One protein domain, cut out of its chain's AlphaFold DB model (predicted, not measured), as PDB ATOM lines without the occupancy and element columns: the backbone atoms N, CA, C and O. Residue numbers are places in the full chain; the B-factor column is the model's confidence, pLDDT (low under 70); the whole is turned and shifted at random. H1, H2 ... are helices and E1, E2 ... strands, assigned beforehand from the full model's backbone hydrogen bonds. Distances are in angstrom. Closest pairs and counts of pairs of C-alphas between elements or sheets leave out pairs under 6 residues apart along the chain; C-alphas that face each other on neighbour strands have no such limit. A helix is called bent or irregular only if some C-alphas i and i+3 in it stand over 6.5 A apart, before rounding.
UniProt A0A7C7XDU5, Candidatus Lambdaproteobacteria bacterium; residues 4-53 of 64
ATOM      1  N   GLU A   4      21.487  52.166 -13.614       85.75
ATOM      2  CA  GLU A   4      21.579  53.609 -13.371       85.75
ATOM      3  C   GLU A   4      22.937  54.047 -12.814       85.75
ATOM      4  O   GLU A   4      23.368  55.172 -13.067       85.75
ATOM      5  N   LEU A   5      23.616  53.154 -12.089       88.31
ATOM      6  CA  LEU A   5      24.936  53.392 -11.511       88.31
ATOM      7  C   LEU A   5      26.056  53.328 -12.559       88.31
ATOM      8  O   LEU A   5      27.178  53.722 -12.269       88.31
ATOM      9  N   SER A   6      25.763  52.907 -13.796       91.06
ATOM     10  CA  SER A   6      26.709  53.022 -14.913       91.06
ATOM     11  C   SER A   6      26.928  54.475 -15.353       91.06
ATOM     12  O   SER A   6      27.904  54.761 -16.041       91.06
ATOM     13  N   ASN A   7      26.044  55.406 -14.968       93.06
ATOM     14  CA  ASN A   7      26.254  56.834 -15.184       93.06
ATOM     15  C   ASN A   7      27.150  57.407 -14.065       93.06
ATOM     16  O   ASN A   7      26.705  57.445 -12.915       93.06
ATOM     17  N   PRO A   8      28.348  57.943 -14.370       93.75
ATOM     18  CA  PRO A   8      29.277  58.450 -13.356       93.75
ATOM     19  C   PRO A   8      28.714  59.578 -12.487       93.75
ATOM     20  O   PRO A   8      29.090  59.699 -11.323       93.75
ATOM     21  N   VAL A   9      27.814  60.405 -13.028       94.38
ATOM     22  CA  VAL A   9      27.177  61.503 -12.285       94.38
ATOM     23  C   VAL A   9      26.197  60.956 -11.252       94.38
ATOM     24  O   VAL A   9      26.137  61.479 -10.146       94.38
ATOM     25  N   LYS A  10      25.453  59.892 -11.586       91.75
ATOM     26  CA  LYS A  10      24.572  59.200 -10.631       91.75
ATOM     27  C   LYS A  10      25.383  58.377  -9.629       91.75
ATOM     28  O   LYS A  10      25.068  58.382  -8.445       91.75
ATOM     29  N   PHE A  11      26.446  57.718 -10.091       93.50
ATOM     30  CA  PHE A  11      27.319  56.904  -9.248       93.50
ATOM     31  C   PHE A  11      27.932  57.717  -8.106       93.50
ATOM     32  O   PHE A  11      27.861  57.291  -6.963       93.50
ATOM     33  N   GLN A  12      28.446  58.918  -8.382       94.50
ATOM     34  CA  GLN A  12      29.076  59.786  -7.375       94.50
ATOM     35  C   GLN A  12      28.118  60.312  -6.293       94.50
ATOM     36  O   GLN A  12      28.572  60.891  -5.313       94.50
ATOM     37  N   GLN A  13      26.806  60.120  -6.445       94.94
ATOM     38  CA  GLN A  13      25.793  60.582  -5.490       94.94
ATOM     39  C   GLN A  13      25.483  59.539  -4.406       94.94
ATOM     40  O   GLN A  13      24.350  59.473  -3.923       94.94
ATOM     41  N   PHE A  14      26.463  58.706  -4.052       95.06
ATOM     42  CA  PHE A  14      26.335  57.802  -2.917       95.06
ATOM     43  C   PHE A  14      26.525  58.552  -1.599       95.06
ATOM     44  O   PHE A  14      27.162  59.604  -1.532       95.06
ATOM     45  N   GLN A  15      25.991  57.975  -0.535       95.31
ATOM     46  CA  GLN A  15      26.197  58.406   0.841       95.31
ATOM     47  C   GLN A  15      26.383  57.175   1.722       95.31
ATOM     48  O   GLN A  15      26.034  56.069   1.316       95.31
ATOM     49  N   THR A  16      26.912  57.347   2.925       94.31
ATOM     50  CA  THR A  16      26.935  56.266   3.915       94.31
ATOM     51  C   THR A  16      25.676  56.313   4.770       94.31
ATOM     52  O   THR A  16      25.312  57.380   5.266       94.31
ATOM     53  N   ASP A  17      25.044  55.163   4.967       93.94
ATOM     54  CA  ASP A  17      23.985  54.947   5.949       93.94
ATOM     55  C   ASP A  17      24.435  53.843   6.911       93.94
ATOM     56  O   ASP A  17      24.557  52.676   6.534       93.94
ATOM     57  N   GLY A  18      24.801  54.236   8.133       93.25
ATOM     58  CA  GLY A  18      25.507  53.360   9.064       93.25
ATOM     59  C   GLY A  18      26.809  52.827   8.458       93.25
ATOM     60  O   GLY A  18      27.723  53.596   8.162       93.25
ATOM     61  N   TYR A  19      26.874  51.508   8.275       91.62
ATOM     62  CA  TYR A  19      28.017  50.808   7.684       91.62
ATOM     63  C   TYR A  19      27.830  50.499   6.197       91.62
ATOM     64  O   TYR A  19      28.627  49.756   5.648       91.62
ATOM     65  N   THR A  20      26.816  51.050   5.528       94.31
ATOM     66  CA  THR A  20      26.481  50.698   4.142       94.31
ATOM     67  C   THR A  20      26.628  51.898   3.211       94.31
ATOM     68  O   THR A  20      26.321  53.029   3.584       94.31
ATOM     69  N   ILE A  21      27.103  51.678   1.983       95.25
ATOM     70  CA  ILE A  21      27.125  52.703   0.929       95.25
ATOM     71  C   ILE A  21      25.794  52.646   0.184       95.25
ATOM     72  O   ILE A  21      25.476  51.618  -0.400       95.25
ATOM     73  N   CYS A  22      25.039  53.739   0.160       95.62
ATOM     74  CA  CYS A  22      23.666  53.778  -0.340       95.62
ATOM     75  C   CYS A  22      23.450  54.882  -1.386       95.62
ATOM     76  O   CYS A  22      24.032  55.966  -1.308       95.62
ATOM     77  N   TRP A  23      22.536  54.639  -2.327       95.12
ATOM     78  CA  TRP A  23      22.026  55.612  -3.298       95.12
ATOM     79  C   TRP A  23      20.548  55.924  -3.049       95.12
ATOM     80  O   TRP A  23      19.793  55.120  -2.507       95.12
ATOM     81  N   LYS A  24      20.088  57.086  -3.531       90.00
ATOM     82  CA  LYS A  24      18.689  57.538  -3.371       90.00
ATOM     83  C   LYS A  24      17.639  56.616  -3.998       90.00
ATOM     84  O   LYS A  24      16.472  56.703  -3.636       90.00
ATOM     85  N   ASN A  25      18.031  55.768  -4.945       89.12
ATOM     86  CA  ASN A  25      17.144  54.792  -5.580       89.12
ATOM     87  C   ASN A  25      17.012  53.481  -4.778       89.12
ATOM     88  O   ASN A  25      16.432  52.523  -5.286       89.12
ATOM     89  N   GLY A  26      17.540  53.437  -3.548       88.50
ATOM     90  CA  GLY A  26      17.453  52.285  -2.651       88.50
ATOM     91  C   GLY A  26      18.472  51.187  -2.941       88.50
ATOM     92  O   GLY A  26      18.372  50.116  -2.357       88.50
ATOM     93  N   LEU A  27      19.425  51.425  -3.847       92.56
ATOM     94  CA  LEU A  27      20.573  50.540  -4.024       92.56
ATOM     95  C   LEU A  27      21.584  50.755  -2.908       92.56
ATOM     96  O   LEU A  27      21.882  51.898  -2.555       92.56
ATOM     97  N   ASP A  28      22.163  49.662  -2.437       93.62
ATOM     98  CA  ASP A  28      23.162  49.658  -1.389       93.62
ATOM     99  C   ASP A  28      24.319  48.694  -1.701       93.62
ATOM    100  O   ASP A  28      24.220  47.785  -2.529       93.62
ATOM    101  N   LEU A  29      25.468  48.952  -1.083       92.81
ATOM    102  CA  LEU A  29      26.672  48.140  -1.168       92.81
ATOM    103  C   LEU A  29      27.298  48.019   0.217       92.81
ATOM    104  O   LEU A  29      27.647  49.022   0.846       92.81
ATOM    105  N   ALA A  30      27.495  46.776   0.651       93.75
ATOM    106  CA  ALA A  30      28.267  46.461   1.844       93.75
ATOM    107  C   ALA A  30      29.763  46.755   1.596       93.75
ATOM    108  O   ALA A  30      30.342  46.202   0.648       93.75
ATOM    109  N   PRO A  31      30.417  47.596   2.414       93.69
ATOM    110  CA  PRO A  31      31.847  47.861   2.310       93.69
ATOM    111  C   PRO A  31      32.708  46.604   2.429       93.69
ATOM    112  O   PRO A  31      33.719  46.507   1.740       93.69
ATOM    113  N   GLU A  32      32.302  45.615   3.224       94.25
ATOM    114  CA  GLU A  32      33.005  44.337   3.378       94.25
ATOM    115  C   GLU A  32      33.029  43.554   2.063       94.25
ATOM    116  O   GLU A  32      34.048  42.963   1.704       94.25
ATOM    117  N   TYR A  33      31.941  43.607   1.290       93.88
ATOM    118  CA  TYR A  33      31.890  42.971  -0.023       93.88
ATOM    119  C   TYR A  33      32.768  43.706  -1.044       93.88
ATOM    120  O   TYR A  33      33.455  43.068  -1.840       93.88
ATOM    121  N   LEU A  34      32.810  45.043  -1.002       93.88
ATOM    122  CA  LEU A  34      33.748  45.821  -1.822       93.88
ATOM    123  C   LEU A  34      35.202  45.502  -1.467       93.88
ATOM    124  O   LEU A  34      36.031  45.325  -2.360       93.88
ATOM    125  N   PHE A  35      35.496  45.386  -0.173       95.75
ATOM    126  CA  PHE A  35      36.810  45.007   0.325       95.75
ATOM    127  C   PHE A  35      37.191  43.598  -0.149       95.75
ATOM    128  O   PHE A  35      38.274  43.404  -0.697       95.75
ATOM    129  N   PHE A  36      36.271  42.634  -0.063       96.00
ATOM    130  CA  PHE A  36      36.457  41.306  -0.644       96.00
ATOM    131  C   PHE A  36      36.757  41.368  -2.145       96.00
ATOM    132  O   PHE A  36      37.755  40.809  -2.587       96.00
ATOM    133  N   LEU A  37      35.964  42.082  -2.949       95.12
ATOM    134  CA  LEU A  37      36.209  42.180  -4.394       95.12
ATOM    135  C   LEU A  37      37.586  42.772  -4.726       95.12
ATOM    136  O   LEU A  37      38.234  42.301  -5.664       95.12
ATOM    137  N   ALA A  38      38.035  43.770  -3.962       96.31
ATOM    138  CA  ALA A  38      39.329  44.418  -4.157       96.31
ATOM    139  C   ALA A  38      40.515  43.518  -3.771       96.31
ATOM    140  O   ALA A  38      41.549  43.555  -4.436       96.31
ATOM    141  N   PHE A  39      40.362  42.695  -2.729       96.94
ATOM    142  CA  PHE A  39      41.475  41.979  -2.097       96.94
ATOM    143  C   PHE A  39      41.341  40.449  -2.100       96.94
ATOM    144  O   PHE A  39      42.188  39.774  -1.529       96.94
ATOM    145  N   ARG A  40      40.346  39.859  -2.776       93.62
ATOM    146  CA  ARG A  40      40.092  38.398  -2.786       93.62
ATOM    147  C   ARG A  40      41.284  37.519  -3.183       93.62
ATOM    148  O   ARG A  40      41.308  36.349  -2.821       93.62
ATOM    149  N   ASN A  41      42.254  38.065  -3.915       92.56
ATOM    150  CA  ASN A  41      43.460  37.349  -4.345       92.56
ATOM    151  C   ASN A  41      44.670  37.591  -3.425       92.56
ATOM    152  O   ASN A  41      45.726  37.002  -3.640       92.56
ATOM    153  N   ASP A  42      44.546  38.479  -2.439       96.06
ATOM    154  CA  ASP A  42      45.591  38.751  -1.462       96.06
ATOM    155  C   ASP A  42      45.539  37.671  -0.361       96.06
ATOM    156  O   ASP A  42      44.500  37.502   0.293       96.06
ATOM    157  N   PRO A  43      46.632  36.913  -0.146       94.75
ATOM    158  CA  PRO A  43      46.674  35.854   0.858       94.75
ATOM    159  C   PRO A  43      46.477  36.373   2.292       94.75
ATOM    160  O   PRO A  43      46.035  35.616   3.152       94.75
ATOM    161  N   THR A  44      46.746  37.657   2.550       97.69
ATOM    162  CA  THR A  44      46.629  38.290   3.875       97.69
ATOM    163  C   THR A  44      45.206  38.225   4.427       97.69
ATOM    164  O   THR A  44      45.007  38.114   5.634       97.69
ATOM    165  N   TRP A  45      44.208  38.271   3.545       96.50
ATOM    166  CA  TRP A  45      42.806  38.449   3.924       96.50
ATOM    167  C   TRP A  45      41.966  37.173   3.834       96.50
ATOM    168  O   TRP A  45      40.778  37.198   4.147       96.50
ATOM    169  N   GLN A  46      42.560  36.042   3.447       94.88
ATOM    170  CA  GLN A  46      41.820  34.800   3.189       94.88
ATOM    171  C   GLN A  46      41.039  34.315   4.415       94.88
ATOM    172  O   GLN A  46      39.871  33.956   4.285       94.88
ATOM    173  N   GLN A  47      41.636  34.374   5.612       94.88
ATOM    174  CA  GLN A  47      40.930  33.995   6.839       94.88
ATOM    175  C   GLN A  47      39.741  34.926   7.116       94.88
ATOM    176  O   GLN A  47      38.646  34.452   7.389       94.88
ATOM    177  N   GLN A  48      39.923  36.241   6.953       95.94
ATOM    178  CA  GLN A  48      38.850  37.219   7.149       95.94
ATOM    179  C   GLN A  48      37.681  36.982   6.179       95.94
ATOM    180  O   GLN A  48      36.521  37.071   6.571       95.94
ATOM    181  N   PHE A  49      37.972  36.658   4.917       95.62
ATOM    182  CA  PHE A  49      36.943  36.364   3.917       95.62
ATOM    183  C   PHE A  49      36.236  35.034   4.154       95.62
ATOM    184  O   PHE A  49      35.056  34.911   3.821       95.62
ATOM    185  N   PHE A  50      36.931  34.054   4.730       94.00
ATOM    186  CA  PHE A  50      36.314  32.825   5.209       94.00
ATOM    187  C   PHE A  50      35.376  33.104   6.391       94.00
ATOM    188  O   PHE A  50      34.223  32.684   6.357       94.00
ATOM    189  N   ASP A  51      35.821  33.887   7.378       94.38
ATOM    190  CA  ASP A  51      35.026  34.241   8.562       94.38
ATOM    191  C   ASP A  51      33.776  35.062   8.194       94.38
ATOM    192  O   ASP A  51      32.714  34.897   8.794       94.38
ATOM    193  N   TRP A  52      33.869  35.915   7.168       93.44
ATOM    194  CA  TRP A  52      32.725  36.629   6.588       93.44
ATOM    195  C   TRP A  52      31.833  35.760   5.687       93.44
ATOM    196  O   TRP A  52      30.757  36.199   5.285       93.44
ATOM    197  N   GLY A  53      32.257  34.539   5.349       92.88
ATOM    198  CA  GLY A  53      31.508  33.610   4.500       92.88
ATOM    199  C   GLY A  53      31.561  33.916   2.998       92.88
ATOM    200  O   GLY A  53      30.775  33.351   2.234       92.88
TER     201      GLY A  53
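Overview. This is residues 4 to 53 of the 64 residues of a protein of Candidatus Lambdaproteobacteria bacterium (UniProt A0A7C7XDU5). A loose, elongated chain: short helix H1 and the small hairpin E1-E2 make one end, H3 the other, with H2 between. The printed part has 50 residues, with three named helices and two named strands in the order H1, E1, E2, H2, H3 along the chain, a mixed class with an antiparallel two-stranded sheet; the radius of gyration of the C-alphas is 13.3 A, the spans 35 by 21 by 13 A.

Along the chain. H1 is residues 8 to 11, its C-alpha 8 at (29.277, 58.450, -13.356). E1 is residues 15 to 17, E2 20 to 22. H2, residues 31 to 39, is 12.1 A long. H3, residues 43 to 51, is 14.1 A, ending at (35.026, 34.241, 8.562); it is irregular, C-alphas 44 and 47 being 7.7 A apart.

Arrangement. H1 and E2 are apart. In the hairpin E1-E2, N 17 and O 20 are 2.8 A apart, within hydrogen-bond range. Residues 21 to 22 of E2 also pair antiparallel with 28 to 29. The closest C-alphas of E2 and H2, Thr 20 and Pro 31, are 6.3 A apart. H2 and H3 are close but not clearly touching, closest at the C-alphas of Phe 36 and Phe 49, 6.7 A; they run opposite ways at 35.1 degrees, only just steep. Every O i to N i+4 pair is within range in H2, 3 of 5 in H3; H1 is too short for one.

Size, cuts and confidence. C-alphas 9 and 47 are farthest apart, 36.2 A. The printed part has no cut and no long link; no printed residue is under 70 in pLDDT.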